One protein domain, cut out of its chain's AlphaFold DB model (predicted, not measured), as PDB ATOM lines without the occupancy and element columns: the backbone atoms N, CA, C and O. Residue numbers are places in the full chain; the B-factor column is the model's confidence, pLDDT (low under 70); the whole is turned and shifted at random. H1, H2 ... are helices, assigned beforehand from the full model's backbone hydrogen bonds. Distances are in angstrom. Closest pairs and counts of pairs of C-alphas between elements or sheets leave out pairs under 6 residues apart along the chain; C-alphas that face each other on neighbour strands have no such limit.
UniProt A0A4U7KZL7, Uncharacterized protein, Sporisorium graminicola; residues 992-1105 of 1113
ATOM      1  N   ALA A 992      -6.878 -48.743  -2.025       96.44
ATOM      2  CA  ALA A 992      -6.883 -47.372  -2.526       96.44
ATOM      3  C   ALA A 992      -7.235 -47.286  -4.028       96.44
ATOM      4  O   ALA A 992      -7.995 -46.407  -4.439       96.44
ATOM      5  N   GLN A 993      -6.736 -48.213  -4.859       96.94
ATOM      6  CA  GLN A 993      -7.070 -48.269  -6.290       96.94
ATOM      7  C   GLN A 993      -8.479 -48.804  -6.562       96.94
ATOM      8  O   GLN A 993      -9.116 -48.345  -7.508       96.94
ATOM      9  N   GLU A 994      -8.980 -49.753  -5.769       96.62
ATOM     10  CA  GLU A 994     -10.377 -50.204  -5.851       96.62
ATOM     11  C   GLU A 994     -11.323 -49.054  -5.487       96.62
ATOM     12  O   GLU A 994     -12.182 -48.693  -6.292       96.62
ATOM     13  N   PHE A 995     -11.093 -48.394  -4.345       96.81
ATOM     14  CA  PHE A 995     -11.868 -47.223  -3.944       96.81
ATOM     15  C   PHE A 995     -11.828 -46.107  -4.976       96.81
ATOM     16  O   PHE A 995     -12.864 -45.505  -5.220       96.81
ATOM     17  N   LYS A 996     -10.688 -45.837  -5.622       97.44
ATOM     18  CA  LYS A 996     -10.630 -44.811  -6.671       97.44
ATOM     19  C   LYS A 996     -11.665 -45.064  -7.781       97.44
ATOM     20  O   LYS A 996     -12.380 -44.138  -8.143       97.44
ATOM     21  N   LYS A 997     -11.818 -46.315  -8.238       97.12
ATOM     22  CA  LYS A 997     -12.843 -46.702  -9.232       97.12
ATOM     23  C   LYS A 997     -14.270 -46.528  -8.691       97.12
ATOM     24  O   LYS A 997     -15.166 -46.157  -9.439       97.12
ATOM     25  N   VAL A 998     -14.489 -46.828  -7.407       97.06
ATOM     26  CA  VAL A 998     -15.801 -46.683  -6.744       97.06
ATOM     27  C   VAL A 998     -16.159 -45.204  -6.561       97.06
ATOM     28  O   VAL A 998     -17.301 -44.814  -6.785       97.06
ATOM     29  N   LEU A 999     -15.184 -44.353  -6.246       97.44
ATOM     30  CA  LEU A 999     -15.352 -42.906  -6.090       97.44
ATOM     31  C   LEU A 999     -15.677 -42.195  -7.411       97.44
ATOM     32  O   LEU A 999     -16.393 -41.195  -7.399       97.44
ATOM     33  N   ASP A1000     -15.227 -42.746  -8.540       97.56
ATOM     34  CA  ASP A1000     -15.612 -42.290  -9.879       97.56
ATOM     35  C   ASP A1000     -17.095 -42.605 -10.219       97.56
ATOM     36  O   ASP A1000     -17.612 -42.091 -11.213       97.56
ATOM     37  N   THR A1001     -17.827 -43.392  -9.410       97.81
ATOM     38  CA  THR A1001     -19.265 -43.674  -9.632       97.81
ATOM     39  C   THR A1001     -20.166 -42.470  -9.309       97.81
ATOM     40  O   THR A1001     -19.866 -41.703  -8.391       97.81
ATOM     41  N   PRO A1002     -21.324 -42.307  -9.986       98.06
ATOM     42  CA  PRO A1002     -22.227 -41.182  -9.732       98.06
ATOM     43  C   PRO A1002     -22.763 -41.151  -8.293       98.06
ATOM     44  O   PRO A1002     -22.876 -40.074  -7.719       98.06
ATOM     45  N   GLN A1003     -23.015 -42.311  -7.671       97.75
ATOM     46  CA  GLN A1003     -23.485 -42.388  -6.281       97.75
ATOM     47  C   GLN A1003     -22.445 -41.839  -5.295       97.75
ATOM     48  O   GLN A1003     -22.789 -41.079  -4.389       97.75
ATOM     49  N   CYS A1004     -21.161 -42.157  -5.495       98.12
ATOM     50  CA  CYS A1004     -20.092 -41.545  -4.709       98.12
ATOM     51  C   CYS A1004     -19.982 -40.044  -4.995       98.12
ATOM     52  O   CYS A1004     -19.897 -39.258  -4.056       98.12
ATOM     53  N   GLN A1005     -20.040 -39.615  -6.259       98.31
ATOM     54  CA  GLN A1005     -19.989 -38.189  -6.601       98.31
ATOM     55  C   GLN A1005     -21.132 -37.390  -5.944       98.31
ATOM     56  O   GLN A1005     -20.884 -36.317  -5.392       98.31
ATOM     57  N   GLU A1006     -22.355 -37.925  -5.917       98.25
ATOM     58  CA  GLU A1006     -23.505 -37.341  -5.212       98.25
ATOM     59  C   GLU A1006     -23.284 -37.283  -3.692       98.25
ATOM     60  O   GLU A1006     -23.502 -36.230  -3.083       98.25
ATOM     61  N   ALA A1007     -22.768 -38.355  -3.079       98.31
ATOM     62  CA  ALA A1007     -22.407 -38.366  -1.660       98.31
ATOM     63  C   ALA A1007     -21.323 -37.321  -1.328       98.31
ATOM     64  O   ALA A1007     -21.448 -36.589  -0.345       98.31
ATOM     65  N   PHE A1008     -20.301 -37.155  -2.174       98.50
ATOM     66  CA  PHE A1008     -19.293 -36.104  -1.997       98.50
ATOM     67  C   PHE A1008     -19.852 -34.696  -2.236       98.50
ATOM     68  O   PHE A1008     -19.459 -33.771  -1.528       98.50
ATOM     69  N   VAL A1009     -20.809 -34.499  -3.149       98.44
ATOM     70  CA  VAL A1009     -21.545 -33.223  -3.274       98.44
ATOM     71  C   VAL A1009     -22.365 -32.930  -2.010       98.44
ATOM     72  O   VAL A1009     -22.432 -31.774  -1.582       98.44
ATOM     73  N   HIS A1010     -22.933 -33.950  -1.364       98.38
ATOM     74  CA  HIS A1010     -23.620 -33.795  -0.083       98.38
ATOM     75  C   HIS A1010     -22.647 -33.449   1.057       98.38
ATOM     76  O   HIS A1010     -22.891 -32.471   1.766       98.38
ATOM     77  N   ILE A1011     -21.515 -34.153   1.179       98.44
ATOM     78  CA  ILE A1011     -20.455 -33.840   2.157       98.44
ATOM     79  C   ILE A1011     -19.933 -32.412   1.956       98.44
ATOM     80  O   ILE A1011     -19.860 -31.654   2.920       98.44
ATOM     81  N   ARG A1012     -19.659 -31.994   0.711       98.44
ATOM     82  CA  ARG A1012     -19.225 -30.619   0.382       98.44
ATOM     83  C   ARG A1012     -20.216 -29.553   0.856       98.44
ATOM     84  O   ARG A1012     -19.787 -28.465   1.229       98.44
ATOM     85  N   ARG A1013     -21.520 -29.857   0.858       98.25
ATOM     86  CA  ARG A1013     -22.585 -28.960   1.335       98.25
ATOM     87  C   ARG A1013     -22.663 -28.878   2.863       98.25
ATOM     88  O   ARG A1013     -22.990 -27.816   3.375       98.25
ATOM     89  N   VAL A1014     -22.407 -29.981   3.571       98.12
ATOM     90  CA  VAL A1014     -22.597 -30.070   5.032       98.12
ATOM     91  C   VAL A1014     -21.309 -29.772   5.808       98.12
ATOM     92  O   VAL A1014     -21.344 -29.027   6.780       98.12
ATOM     93  N   ALA A1015     -20.179 -30.337   5.381       97.69
ATOM     94  CA  ALA A1015     -18.891 -30.270   6.077       97.69
ATOM     95  C   ALA A1015     -17.830 -29.425   5.339       97.69
ATOM     96  O   ALA A1015     -16.704 -29.294   5.817       97.69
ATOM     97  N   GLY A1016     -18.173 -28.844   4.184       98.00
ATOM     98  CA  GLY A1016     -17.284 -27.997   3.386       98.00
ATOM     99  C   GLY A1016     -16.398 -28.759   2.392       98.00
ATOM    100  O   GLY A1016     -16.263 -29.984   2.431       98.00
ATOM    101  N   VAL A1017     -15.798 -28.013   1.457       98.19
ATOM    102  CA  VAL A1017     -15.022 -28.588   0.341       98.19
ATOM    103  C   VAL A1017     -13.701 -29.197   0.807       98.19
ATOM    104  O   VAL A1017     -13.380 -30.311   0.410       98.19
ATOM    105  N   GLU A1018     -12.985 -28.519   1.705       98.19
ATOM    106  CA  GLU A1018     -11.706 -28.999   2.246       98.19
ATOM    107  C   GLU A1018     -11.865 -30.355   2.948       98.19
ATOM    108  O   GLU A1018     -11.103 -31.285   2.687       98.19
ATOM    109  N   THR A1019     -12.908 -30.511   3.767       98.12
ATOM    110  CA  THR A1019     -13.247 -31.766   4.453       98.12
ATOM    111  C   THR A1019     -13.570 -32.887   3.467       98.12
ATOM    112  O   THR A1019     -13.068 -34.002   3.610       98.12
ATOM    113  N   ALA A1020     -14.359 -32.593   2.430       98.44
ATOM    114  CA  ALA A1020     -14.685 -33.554   1.380       98.44
ATOM    115  C   ALA A1020     -13.431 -34.039   0.635       98.44
ATOM    116  O   ALA A1020     -13.243 -35.239   0.437       98.44
ATOM    117  N   ASP A1021     -12.538 -33.121   0.268       98.31
ATOM    118  CA  ASP A1021     -11.320 -33.448  -0.468       98.31
ATOM    119  C   ASP A1021     -10.288 -34.160   0.438       98.31
ATOM    120  O   ASP A1021      -9.585 -35.064  -0.018       98.31
ATOM    121  N   LEU A1022     -10.255 -33.855   1.744       98.25
ATOM    122  CA  LEU A1022      -9.482 -34.590   2.756       98.25
ATOM    123  C   LEU A1022      -9.989 -36.024   2.980       98.25
ATOM    124  O   LEU A1022      -9.170 -36.917   3.204       98.25
ATOM    125  N   ILE A1023     -11.303 -36.254   2.927       98.38
ATOM    126  CA  ILE A1023     -11.920 -37.588   3.027       98.38
ATOM    127  C   ILE A1023     -11.667 -38.390   1.746       98.38
ATOM    128  O   ILE A1023     -11.218 -39.533   1.816       98.38
ATOM    129  N   CYS A1024     -11.855 -37.778   0.572       98.25
ATOM    130  CA  CYS A1024     -11.529 -38.397  -0.714       98.25
ATOM    131  C   CYS A1024     -10.044 -38.795  -0.775       98.25
ATOM    132  O   CYS A1024      -9.710 -39.933  -1.119       98.25
ATOM    133  N   LYS A1025      -9.138 -37.902  -0.349       98.31
ATOM    134  CA  LYS A1025      -7.700 -38.185  -0.256       98.31
ATOM    135  C   LYS A1025      -7.384 -39.313   0.727       98.31
ATOM    136  O   LYS A1025      -6.536 -40.142   0.413       98.31
ATOM    137  N   LEU A1026      -8.025 -39.365   1.894       98.25
ATOM    138  CA  LEU A1026      -7.828 -40.440   2.874       98.25
ATOM    139  C   LEU A1026      -8.174 -41.807   2.257       98.25
ATOM    140  O   LEU A1026      -7.316 -42.686   2.171       98.25
ATOM    141  N   ILE A1027      -9.393 -41.937   1.729       97.75
ATOM    142  CA  ILE A1027      -9.913 -43.170   1.120       97.75
ATOM    143  C   ILE A1027      -9.060 -43.611  -0.092       97.75
ATOM    144  O   ILE A1027      -8.821 -44.802  -0.277       97.75
ATOM    145  N   THR A1028      -8.536 -42.667  -0.885       97.69
ATOM    146  CA  THR A1028      -7.678 -42.948  -2.060       97.69
ATOM    147  C   THR A1028      -6.178 -43.068  -1.775       97.69
ATOM    148  O   THR A1028      -5.410 -43.267  -2.717       97.69
ATOM    149  N   SER A1029      -5.726 -42.954  -0.520       97.75
ATOM    150  CA  SER A1029      -4.293 -43.061  -0.178       97.75
ATOM    151  C   SER A1029      -3.952 -44.066   0.914       97.75
ATOM    152  O   SER A1029      -2.790 -44.450   1.008       97.75
ATOM    153  N   THR A1030      -4.912 -44.503   1.734       97.62
ATOM    154  CA  THR A1030      -4.635 -45.431   2.841       97.62
ATOM    155  C   THR A1030      -4.890 -46.884   2.445       97.62
ATOM    156  O   THR A1030      -6.034 -47.276   2.191       97.62
ATOM    157  N   GLU A1031      -3.854 -47.724   2.463       96.56
ATOM    158  CA  GLU A1031      -4.003 -49.157   2.204       96.56
ATOM    159  C   GLU A1031      -4.505 -49.922   3.431       96.56
ATOM    160  O   GLU A1031      -4.390 -49.474   4.573       96.56
ATOM    161  N   ARG A1032      -5.055 -51.121   3.201       94.19
ATOM    162  CA  ARG A1032      -5.551 -52.000   4.278       94.19
ATOM    163  C   ARG A1032      -4.435 -52.476   5.228       94.19
ATOM    164  O   ARG A1032      -4.726 -52.911   6.338       94.19
ATOM    165  N   VAL A1033      -3.171 -52.364   4.805       94.44
ATOM    166  CA  VAL A1033      -1.975 -52.621   5.630       94.44
ATOM    167  C   VAL A1033      -1.712 -51.487   6.630       94.44
ATOM    168  O   VAL A1033      -1.289 -51.762   7.748       94.44
ATOM    169  N   ASP A1034      -1.989 -50.234   6.252       96.19
ATOM    170  CA  ASP A1034      -1.748 -49.057   7.099       96.19
ATOM    171  C   ASP A1034      -2.891 -48.843   8.100       96.19
ATOM    172  O   ASP A1034      -2.667 -48.511   9.263       96.19
ATOM    173  N   MET A1035      -4.133 -49.039   7.643       96.06
ATOM    174  CA  MET A1035      -5.337 -48.900   8.458       96.06
ATOM    175  C   MET A1035      -6.406 -49.890   8.001       96.06
ATOM    176  O   MET A1035      -6.808 -49.887   6.838       96.06
ATOM    177  N   HIS A1036      -6.891 -50.709   8.933       94.94
ATOM    178  CA  HIS A1036      -7.989 -51.658   8.738       94.94
ATOM    179  C   HIS A1036      -9.313 -50.957   8.367       94.94
ATOM    180  O   HIS A1036      -9.440 -49.739   8.489       94.94
ATOM    181  N   ASP A1037     -10.288 -51.720   7.871       94.31
ATOM    182  CA  ASP A1037     -11.506 -51.162   7.263       94.31
ATOM    183  C   ASP A1037     -12.397 -50.425   8.288       94.31
ATOM    184  O   ASP A1037     -12.888 -49.341   7.978       94.31
ATOM    185  N   GLU A1038     -12.523 -50.935   9.524       92.69
ATOM    186  CA  GLU A1038     -13.241 -50.242  10.616       92.69
ATOM    187  C   GLU A1038     -12.586 -48.888  10.951       92.69
ATOM    188  O   GLU A1038     -13.250 -47.856  10.930       92.69
ATOM    189  N   GLY A1039     -11.266 -48.863  11.175       94.69
ATOM    190  CA  GLY A1039     -10.516 -47.638  11.473       94.69
ATOM    191  C   GLY A1039     -10.569 -46.585  10.362       94.69
ATOM    192  O   GLY A1039     -10.591 -45.392  10.656       94.69
ATOM    193  N   LEU A1040     -10.659 -46.999   9.090       96.69
ATOM    194  CA  LEU A1040     -10.888 -46.067   7.982       96.69
ATOM    195  C   LEU A1040     -12.266 -45.397   8.091       96.69
ATOM    196  O   LEU A1040     -12.367 -44.195   7.859       96.69
ATOM    197  N   LEU A1041     -13.307 -46.139   8.473       95.75
ATOM    198  CA  LEU A1041     -14.637 -45.571   8.708       95.75
ATOM    199  C   LEU A1041     -14.679 -44.676   9.951       95.75
ATOM    200  O   LEU A1041     -15.305 -43.621   9.895       95.75
ATOM    201  N   GLU A1042     -13.985 -45.042  11.033       95.12
ATOM    202  CA  GLU A1042     -13.874 -44.204  12.235       95.12
ATOM    203  C   GLU A1042     -13.163 -42.870  11.938       95.12
ATOM    204  O   GLU A1042     -13.665 -41.816  12.323       95.12
ATOM    205  N   GLU A1043     -12.064 -42.874  11.175       97.31
ATOM    206  CA  GLU A1043     -11.357 -41.650  10.757       97.31
ATOM    207  C   GLU A1043     -12.184 -40.800   9.764       97.31
ATOM    208  O   GLU A1043     -12.173 -39.569   9.840       97.31
ATOM    209  N   VAL A1044     -12.945 -41.421   8.851       97.81
ATOM    210  CA  VAL A1044     -13.881 -40.699   7.961       97.81
ATOM    211  C   VAL A1044     -15.019 -40.055   8.763       97.81
ATOM    212  O   VAL A1044     -15.329 -38.885   8.539       97.81
ATOM    213  N   ALA A1045     -15.607 -40.776   9.720       97.44
ATOM    214  CA  ALA A1045     -16.641 -40.251  10.610       97.44
ATOM    215  C   ALA A1045     -16.104 -39.093  11.470       97.44
ATOM    216  O   ALA A1045     -16.736 -38.039  11.554       97.44
ATOM    217  N   HIS A1046     -14.901 -39.243  12.032       97.00
ATOM    218  CA  HIS A1046     -14.243 -38.206  12.823       97.00
ATOM    219  C   HIS A1046     -14.002 -36.923  12.009       97.00
ATOM    220  O   HIS A1046     -14.299 -35.825  12.480       97.00
ATOM    221  N   ARG A1047     -13.566 -37.042  10.745       97.88
ATOM    222  CA  ARG A1047     -13.409 -35.894   9.827       97.88
ATOM    223  C   ARG A1047     -14.727 -35.221   9.451       97.88
ATOM    224  O   ARG A1047     -14.720 -34.032   9.154       97.88
ATOM    225  N   LEU A1048     -15.851 -35.936   9.504       97.94
ATOM    226  CA  LEU A1048     -17.195 -35.361   9.371       97.94
ATOM    227  C   LEU A1048     -17.728 -34.756  10.682       97.94
ATOM    228  O   LEU A1048     -18.884 -34.341  10.725       97.94
ATOM    229  N   GLY A1049     -16.927 -34.684  11.750       97.25
ATOM    230  CA  GLY A1049     -17.372 -34.159  13.042       97.25
ATOM    231  C   GLY A1049     -18.404 -35.056  13.729       97.25
ATOM    232  O   GLY A1049     -19.297 -34.550  14.409       97.25
ATOM    233  N   LEU A1050     -18.319 -36.371  13.514       97.75
ATOM    234  CA  LEU A1050     -19.069 -37.376  14.267       97.75
ATOM    235  C   LEU A1050     -18.219 -37.898  15.432       97.75
ATOM    236  O   LEU A1050     -16.987 -37.913  15.358       97.75
ATOM    237  N   VAL A1051     -18.879 -38.338  16.502       96.81
ATOM    238  CA  VAL A1051     -18.229 -38.849  17.717       96.81
ATOM    239  C   VAL A1051     -18.812 -40.209  18.081       96.81
ATOM    240  O   VAL A1051     -20.022 -40.402  18.043       96.81
ATOM    241  N   ASP A1052     -17.940 -41.143  18.458       96.19
ATOM    242  CA  ASP A1052     -18.317 -42.437  19.029       96.19
ATOM    243  C   ASP A1052     -18.782 -42.246  20.480       96.19
ATOM    244  O   ASP A1052     -17.991 -42.249  21.427       96.19
ATOM    245  N   HIS A1053     -20.083 -42.017  20.630       93.81
ATOM    246  CA  HIS A1053     -20.745 -41.742  21.898       93.81
ATOM    247  C   HIS A1053     -20.668 -42.936  22.855       93.81
ATOM    248  O   HIS A1053     -20.484 -42.739  24.052       93.81
ATOM    249  N   GLU A1054     -20.730 -44.171  22.346       92.31
ATOM    250  CA  GLU A1054     -20.618 -45.372  23.180       92.31
ATOM    251  C   GLU A1054     -19.235 -45.440  23.848       92.31
ATOM    252  O   GLU A1054     -19.125 -45.588  25.067       92.31
ATOM    253  N   ARG A1055     -18.164 -45.238  23.073       93.69
ATOM    254  CA  ARG A1055     -16.791 -45.176  23.594       93.69
ATOM    255  C   ARG A1055     -16.567 -43.980  24.516       93.69
ATOM    256  O   ARG A1055     -15.898 -44.130  25.539       93.69
ATOM    257  N   ALA A1056     -17.135 -42.820  24.194       94.38
ATOM    258  CA  ALA A1056     -17.060 -41.637  25.045       94.38
ATOM    259  C   ALA A1056     -17.754 -41.859  26.402       94.38
ATOM    260  O   ALA A1056     -17.178 -41.528  27.437       94.38
ATOM    261  N   GLN A1057     -18.930 -42.500  26.429       93.44
ATOM    262  CA  GLN A1057     -19.598 -42.917  27.669       93.44
ATOM    263  C   GLN A1057     -18.769 -43.940  28.466       93.44
ATOM    264  O   GLN A1057     -18.679 -43.828  29.689       93.44
ATOM    265  N   GLN A1058     -18.157 -44.926  27.796       94.12
ATOM    266  CA  GLN A1058     -17.325 -45.952  28.444       94.12
ATOM    267  C   GLN A1058     -16.076 -45.366  29.123       94.12
ATOM    268  O   GLN A1058     -15.672 -45.850  30.183       94.12
ATOM    269  N   LEU A1059     -15.463 -44.340  28.523       95.06
ATOM    270  CA  LEU A1059     -14.303 -43.629  29.076       95.06
ATOM    271  C   LEU A1059     -14.729 -42.603  30.141       95.06
ATOM    272  O   LEU A1059     -14.097 -42.498  31.196       95.06
ATOM    273  N   GLY A1060     -15.863 -41.937  29.917       94.81
ATOM    274  CA  GLY A1060     -16.556 -41.098  30.886       94.81
ATOM    275  C   GLY A1060     -15.881 -39.755  31.170       94.81
ATOM    276  O   GLY A1060     -14.887 -39.361  30.559       94.81
ATOM    277  N   GLY A1061     -16.449 -39.019  32.130       96.00
ATOM    278  CA  GLY A1061     -15.973 -37.684  32.490       96.00
ATOM    279  C   GLY A1061     -15.973 -36.741  31.285       96.00
ATOM    280  O   GLY A1061     -16.949 -36.682  30.542       96.00
ATOM    281  N   HIS A1062     -14.864 -36.031  31.078       95.94
ATOM    282  CA  HIS A1062     -14.787 -34.977  30.068       95.94
ATOM    283  C   HIS A1062     -14.948 -35.472  28.619       95.94
ATOM    284  O   HIS A1062     -15.420 -34.724  27.770       95.94
ATOM    285  N   GLU A1063     -14.600 -36.726  28.317       94.81
ATOM    286  CA  GLU A1063     -14.779 -37.269  26.961       94.81
ATOM    287  C   GLU A1063     -16.262 -37.522  26.649       94.81
ATOM    288  O   GLU A1063     -16.708 -37.225  25.542       94.81
ATOM    289  N   ALA A1064     -17.047 -37.956  27.644       94.81
ATOM    290  CA  ALA A1064     -18.506 -38.027  27.541       94.81
ATOM    291  C   ALA A1064     -19.133 -36.625  27.424       94.81
ATOM    292  O   ALA A1064     -19.916 -36.394  26.511       94.81
ATOM    293  N   GLU A1065     -18.721 -35.668  28.268       95.81
ATOM    294  CA  GLU A1065     -19.190 -34.270  28.194       95.81
ATOM    295  C   GLU A1065     -18.960 -33.654  26.801       95.81
ATOM    296  O   GLU A1065     -19.837 -32.981  26.262       95.81
ATOM    297  N   VAL A1066     -17.789 -33.891  26.197       96.25
ATOM    298  CA  VAL A1066     -17.468 -33.405  24.846       96.25
ATOM    299  C   VAL A1066     -18.299 -34.124  23.779       96.25
ATOM    300  O   VAL A1066     -18.769 -33.467  22.852       96.25
ATOM    301  N   ALA A1067     -18.535 -35.433  23.903       95.62
ATOM    302  CA  ALA A1067     -19.413 -36.157  22.985       95.62
ATOM    303  C   ALA A1067     -20.863 -35.647  23.046       95.62
ATOM    304  O   ALA A1067     -21.467 -35.428  21.998       95.62
ATOM    305  N   ASP A1068     -21.390 -35.388  24.244       94.88
ATOM    306  CA  ASP A1068     -22.732 -34.833  24.453       94.88
ATOM    307  C   ASP A1068     -22.863 -33.427  23.843       94.88
ATOM    308  O   ASP A1068     -23.862 -33.118  23.190       94.88
ATOM    309  N   ILE A1069     -21.831 -32.584  23.992       96.06
ATOM    310  CA  ILE A1069     -21.771 -31.253  23.367       96.06
ATOM    311  C   ILE A1069     -21.782 -31.358  21.836       96.06
ATOM    312  O   ILE A1069     -22.527 -30.618  21.192       96.06
ATOM    313  N   VAL A1070     -20.997 -32.268  21.246       96.38
ATOM    314  CA  VAL A1070     -20.930 -32.419  19.781       96.38
ATOM    315  C   VAL A1070     -22.215 -33.039  19.217       96.38
ATOM    316  O   VAL A1070     -22.690 -32.589  18.177       96.38
ATOM    317  N   LEU A1071     -22.836 -33.998  19.912       95.31
ATOM    318  CA  LEU A1071     -24.153 -34.546  19.551       95.31
ATOM    319  C   LEU A1071     -25.264 -33.487  19.565       95.31
ATOM    320  O   LEU A1071     -26.199 -33.567  18.768       95.31
ATOM    321  N   ALA A1072     -25.160 -32.494  20.452       95.44
ATOM    322  CA  ALA A1072     -26.093 -31.376  20.544       95.44
ATOM    323  C   ALA A1072     -25.860 -30.276  19.483       95.44
ATOM    324  O   ALA A1072     -26.609 -29.295  19.451       95.44
ATOM    325  N   GLU A1073     -24.848 -30.394  18.613       96.56
ATOM    326  CA  GLU A1073     -24.580 -29.378  17.592       96.56
ATOM    327  C   GLU A1073     -25.668 -29.329  16.501       96.56
ATOM    328  O   GLU A1073     -26.031 -30.358  15.914       96.56
ATOM    329  N   PRO A1074     -26.145 -28.124  16.126       95.25
ATOM    330  CA  PRO A1074     -27.086 -27.974  15.026       95.25
ATOM    331  C   PRO A1074     -26.439 -28.435  13.714       95.25
ATOM    332  O   PRO A1074     -25.473 -27.845  13.231       95.25
ATOM    333  N   GLY A1075     -26.999 -29.496  13.129       95.94
ATOM    334  CA  GLY A1075     -26.492 -30.118  11.906       95.94
ATOM    335  C   GLY A1075     -25.762 -31.449  12.104       95.94
ATOM    336  O   GLY A1075     -25.409 -32.053  11.094       95.94
ATOM    337  N   TYR A1076     -25.592 -31.956  13.336       97.12
ATOM    338  CA  TYR A1076     -25.018 -33.295  13.573       97.12
ATOM    339  C   TYR A1076     -25.748 -34.389  12.770       97.12
ATOM    340  O   TYR A1076     -25.116 -35.212  12.111       97.12
ATOM    341  N   GLU A1077     -27.085 -34.345  12.738       96.38
ATOM    342  CA  GLU A1077     -27.923 -35.244  11.930       96.38
ATOM    343  C   GLU A1077     -27.558 -35.200  10.435       96.38
ATOM    344  O   GLU A1077     -27.346 -36.246   9.831       96.38
ATOM    345  N   GLY A1078     -27.355 -34.012   9.857       97.38
ATOM    346  CA  GLY A1078     -26.924 -33.867   8.462       97.38
ATOM    347  C   GLY A1078     -25.490 -34.351   8.204       97.38
ATOM    348  O   GLY A1078     -25.186 -34.826   7.108       97.38
ATOM    349  N   ARG A1079     -24.595 -34.271   9.202       98.00
ATOM    350  CA  ARG A1079     -23.240 -34.859   9.126       98.00
ATOM    351  C   ARG A1079     -23.311 -36.386   9.143       98.00
ATOM    352  O   ARG A1079     -22.595 -37.042   8.387       98.00
ATOM    353  N   TRP A1080     -24.229 -36.944   9.933       97.75
ATOM    354  CA  TRP A1080     -24.527 -38.373   9.952       97.75
ATOM    355  C   TRP A1080     -25.175 -38.855   8.643       97.75
ATOM    356  O   TRP A1080     -24.760 -39.881   8.111       97.75
ATOM    357  N   GLU A1081     -26.138 -38.121   8.078       97.81
ATOM    358  CA  GLU A1081     -26.738 -38.455   6.776       97.81
ATOM    359  C   GLU A1081     -25.695 -38.451   5.649       97.81
ATOM    360  O   GLU A1081     -25.664 -39.377   4.836       97.81
ATOM    361  N   ALA A1082     -24.786 -37.471   5.642       98.25
ATOM    362  CA  ALA A1082     -23.689 -37.408   4.681       98.25
ATOM    363  C   ALA A1082     -22.696 -38.582   4.836       98.25
ATOM    364  O   ALA A1082     -22.262 -39.151   3.831       98.25
ATOM    365  N   PHE A1083     -22.382 -38.995   6.073       98.31
ATOM    366  CA  PHE A1083     -21.591 -40.204   6.349       98.31
ATOM    367  C   PHE A1083     -22.301 -41.476   5.872       98.31
ATOM    368  O   PHE A1083     -21.726 -42.264   5.124       98.31
ATOM    369  N   ALA A1084     -23.569 -41.663   6.248       97.75
ATOM    370  CA  ALA A1084     -24.350 -42.838   5.875       97.75
ATOM    371  C   ALA A1084     -24.546 -42.942   4.351       97.75
ATOM    372  O   ALA A1084     -24.450 -44.034   3.791       97.75
ATOM    373  N   GLY A1085     -24.759 -41.812   3.667       98.12
ATOM    374  CA  GLY A1085     -24.826 -41.736   2.207       98.12
ATOM    375  C   GLY A1085     -23.516 -42.144   1.528       98.12
ATOM    376  O   GLY A1085     -23.544 -42.932   0.583       98.12
ATOM    377  N   LEU A1086     -22.368 -41.684   2.041       98.31
ATOM    378  CA  LEU A1086     -21.053 -42.116   1.557       98.31
ATOM    379  C   LEU A1086     -20.836 -43.617   1.777       98.31
ATOM    380  O   LEU A1086     -20.462 -44.319   0.845       98.31
ATOM    381  N   CYS A1087     -21.110 -44.128   2.974       97.69
ATOM    382  CA  CYS A1087     -20.949 -45.546   3.293       97.69
ATOM    383  C   CYS A1087     -21.808 -46.447   2.384       97.69
ATOM    384  O   CYS A1087     -21.285 -47.418   1.840       97.69
ATOM    385  N   ARG A1088     -23.071 -46.078   2.113       97.56
ATOM    386  CA  ARG A1088     -23.915 -46.760   1.110       97.56
ATOM    387  C   ARG A1088     -23.309 -46.725  -0.292       97.56
ATOM    388  O   ARG A1088     -23.280 -47.750  -0.962       97.56
ATOM    389  N   ALA A1089     -22.802 -45.572  -0.731       97.69
ATOM    390  CA  ALA A1089     -22.177 -45.422  -2.048       97.69
ATOM    391  C   ALA A1089     -20.843 -46.189  -2.183       97.69
ATOM    392  O   ALA A1089     -20.468 -46.579  -3.287       97.69
ATOM    393  N   LEU A1090     -20.154 -46.448  -1.066       96.94
ATOM    394  CA  LEU A1090     -18.999 -47.352  -0.969       96.94
ATOM    395  C   LEU A1090     -19.401 -48.836  -0.818       96.94
ATOM    396  O   LEU A1090     -18.525 -49.698  -0.751       96.94
ATOM    397  N   GLY A1091     -20.702 -49.142  -0.770       96.06
ATOM    398  CA  GLY A1091     -21.248 -50.497  -0.681       96.06
ATOM    399  C   GLY A1091     -21.232 -51.127   0.717       96.06
ATOM    400  O   GLY A1091     -21.356 -52.345   0.819       96.06
ATOM    401  N   VAL A1092     -21.078 -50.332   1.782       96.19
ATOM    402  CA  VAL A1092     -21.229 -50.795   3.175       96.19
ATOM    403  C   VAL A1092     -22.691 -51.184   3.430       96.19
ATOM    404  O   VAL A1092     -23.605 -50.465   3.017       96.19
ATOM    405  N   GLY A1093     -22.919 -52.312   4.104       93.69
ATOM    406  CA  GLY A1093     -24.257 -52.844   4.358       93.69
ATOM    407  C   GLY A1093     -25.057 -52.078   5.419       93.69
ATOM    408  O   GLY A1093     -24.529 -51.326   6.242       93.69
ATOM    409  N   GLU A1094     -26.380 -52.280   5.413       93.19
ATOM    410  CA  GLU A1094     -27.294 -51.665   6.391       93.19
ATOM    411  C   GLU A1094     -27.092 -52.205   7.823       93.19
ATOM    412  O   GLU A1094     -27.472 -51.534   8.782       93.19
ATOM    413  N   TYR A1095     -26.474 -53.380   8.000       91.69
ATOM    414  CA  TYR A1095     -26.146 -53.918   9.328       91.69
ATOM    415  C   TYR A1095     -24.999 -53.128   9.971       91.69
ATOM    416  O   TYR A1095     -25.115 -52.647  11.100       91.69
ATOM    417  N   GLU A1096     -23.920 -52.923   9.221       93.19
ATOM    418  CA  GLU A1096     -22.726 -52.192   9.632       93.19
ATOM    419  C   GLU A1096     -23.048 -50.702   9.809       93.19
ATOM    420  O   GLU A1096     -22.655 -50.094  10.806       93.19
ATOM    421  N   LEU A1097     -23.870 -50.136   8.918       94.50
ATOM    422  CA  LEU A1097     -24.487 -48.816   9.090       94.50
ATOM    423  C   LEU A1097     -25.382 -48.738  10.332       94.50
ATOM    424  O   LEU A1097     -25.353 -47.732  11.039       94.50
ATOM    425  N   GLY A1098     -26.154 -49.784  10.633       93.06
ATOM    426  CA  GLY A1098     -26.975 -49.877  11.840       93.06
ATOM    427  C   GLY A1098     -26.141 -49.898  13.124       93.06
ATOM    428  O   GLY A1098     -26.497 -49.238  14.100       93.06
ATOM    429  N   MET A1099     -25.000 -50.590  13.119       91.50
ATOM    430  CA  MET A1099     -24.040 -50.594  14.229       91.50
ATOM    431  C   MET A1099     -23.314 -49.248  14.360       91.50
ATOM    432  O   MET A1099     -23.242 -48.697  15.459       91.50
ATOM    433  N   ALA A1100     -22.875 -48.652  13.249       93.69
ATOM    434  CA  ALA A1100     -22.321 -47.300  13.235       93.69
ATOM    435  C   ALA A1100     -23.341 -46.249  13.714       93.69
ATOM    436  O   ALA A1100     -22.961 -45.304  14.399       93.69
ATOM    437  N   ARG A1101     -24.642 -46.431  13.439       94.88
ATOM    438  CA  ARG A1101     -25.711 -45.539  13.919       94.88
ATOM    439  C   ARG A1101     -25.909 -45.619  15.432       94.88
ATOM    440  O   ARG A1101     -26.231 -44.604  16.036       94.88
ATOM    441  N   LYS A1102     -25.707 -46.789  16.051       92.75
ATOM    442  CA  LYS A1102     -25.759 -46.940  17.520       92.75
ATOM    443  C   LYS A1102     -24.597 -46.222  18.214       92.75
ATOM    444  O   LYS A1102     -24.813 -45.620  19.258       92.75
ATOM    445  N   ARG A1103     -23.393 -46.270  17.627       92.81
ATOM    446  CA  ARG A1103     -22.174 -45.643  18.174       92.81
ATOM    447  C   ARG A1103     -22.079 -44.142  17.890       92.81
ATOM    448  O   ARG A1103     -21.760 -43.377  18.793       92.81
ATOM    449  N   CYS A1104     -22.353 -43.728  16.651       93.94
ATOM    450  CA  CYS A1104     -22.036 -42.389  16.135       93.94
ATOM    451  C   CYS A1104     -23.231 -41.651  15.502       93.94
ATOM    452  O   CYS A1104     -23.058 -40.541  14.992       93.94
ATOM    453  N   GLY A1105     -24.424 -42.252  15.469       89.75
ATOM    454  CA  GLY A1105     -25.621 -41.606  14.927       89.75
ATOM    455  C   GLY A1105     -26.110 -40.440  15.792       89.75
ATOM    456  O   GLY A1105     -25.698 -40.319  16.946       89.75
TER     457      GLY A1105
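This is residues 992 to 1105 of the 1113 residues of an uncharacterized protein of Sporisorium graminicola (UniProt A0A4U7KZL7). A larger body of six helices has a small helical hairpin, H5 and H6, at one end of the longest axis. In the body, H2, H7 and H8 form a row side by side, each running opposite to its neighbour; the hairpin of H3 and H4 covers one side of this row, and H1 sits at the end away from H5 and H6. The printed part has 114 residues with eight named helices, H1 to H8 in chain order, and no named strand: the class is all helix. It is compact, with a radius of gyration of the C-alphas of 14.0 A and spans of 42 by 31 by 26 A.

H1, residues 992 to 999, begins with C-alpha 992 at (-6.883, -47.372, -2.526). H2 holds residues 1002 to 1014 and measures 18.5 A from first to last C-alpha. H3, residues 1017 to 1027, measures 15.5 A, and H4, residues 1037 to 1047, 15.6 A. H5 holds residues 1053 to 1059, and H6, residues 1062 to 1071, begins with C-alpha 1062 at (-14.787, -34.977, 30.068). H7, residues 1076 to 1089, is the longest helix by residues and measures 20.0 A. H8, residues 1094 to 1104, measures 14.4 A and ends with C-alpha 1104 at (-22.036, -42.389, 16.135).

H3 is the hub, touching H1, H2 and H4. Its closest C-alphas to H1 are those of Ile 1027 and Ala 992, 6.3 A apart. H2 touches H3 with residues 1008 to 1012 alone, at a steep tilt of 45 degrees, opposite ways; the closest C-alphas, of Arg 1012 and Ala 1020, are 5.5 A apart. H3 and H4 form a helical hairpin at a shallow tilt of 12 degrees, the closest C-alphas being those of Ile 1023 and Val 1044, 6.2 A apart. H2 and H7 touch at a shallow tilt of 14 degrees, opposite ways, with the C-alphas of Ala 1007 and Leu 1086 closest at 5.1 A. H7 and H8 form a helical hairpin at 27 degrees, closest at the C-alphas of Ala 1084 and Leu 1097, 6.8 A apart. H4 and H8 are near each other. H8 touches H5, with the C-alphas of Arg 1103 and Glu 1054 closest at 5.2 A. H5 and H6 form a helical hairpin at 8 degrees, closest at the C-alphas of Ala 1056 and Ala 1064, 4.6 A apart. Among the pairs that are apart are H1 and H6, and H4 and H5. In H1 to H8 every O i to N i+4 pair is within hydrogen-bond range.

The two C-alphas farthest apart, those of Pro 1002 and Gly 1061, are 42.8 A apart. The printed part has no cut. The link from H3 to H4, 9 residues, is short; the other six links are tight. The mean pLDDT of the printed part is 96.4, and no printed residue is under 70.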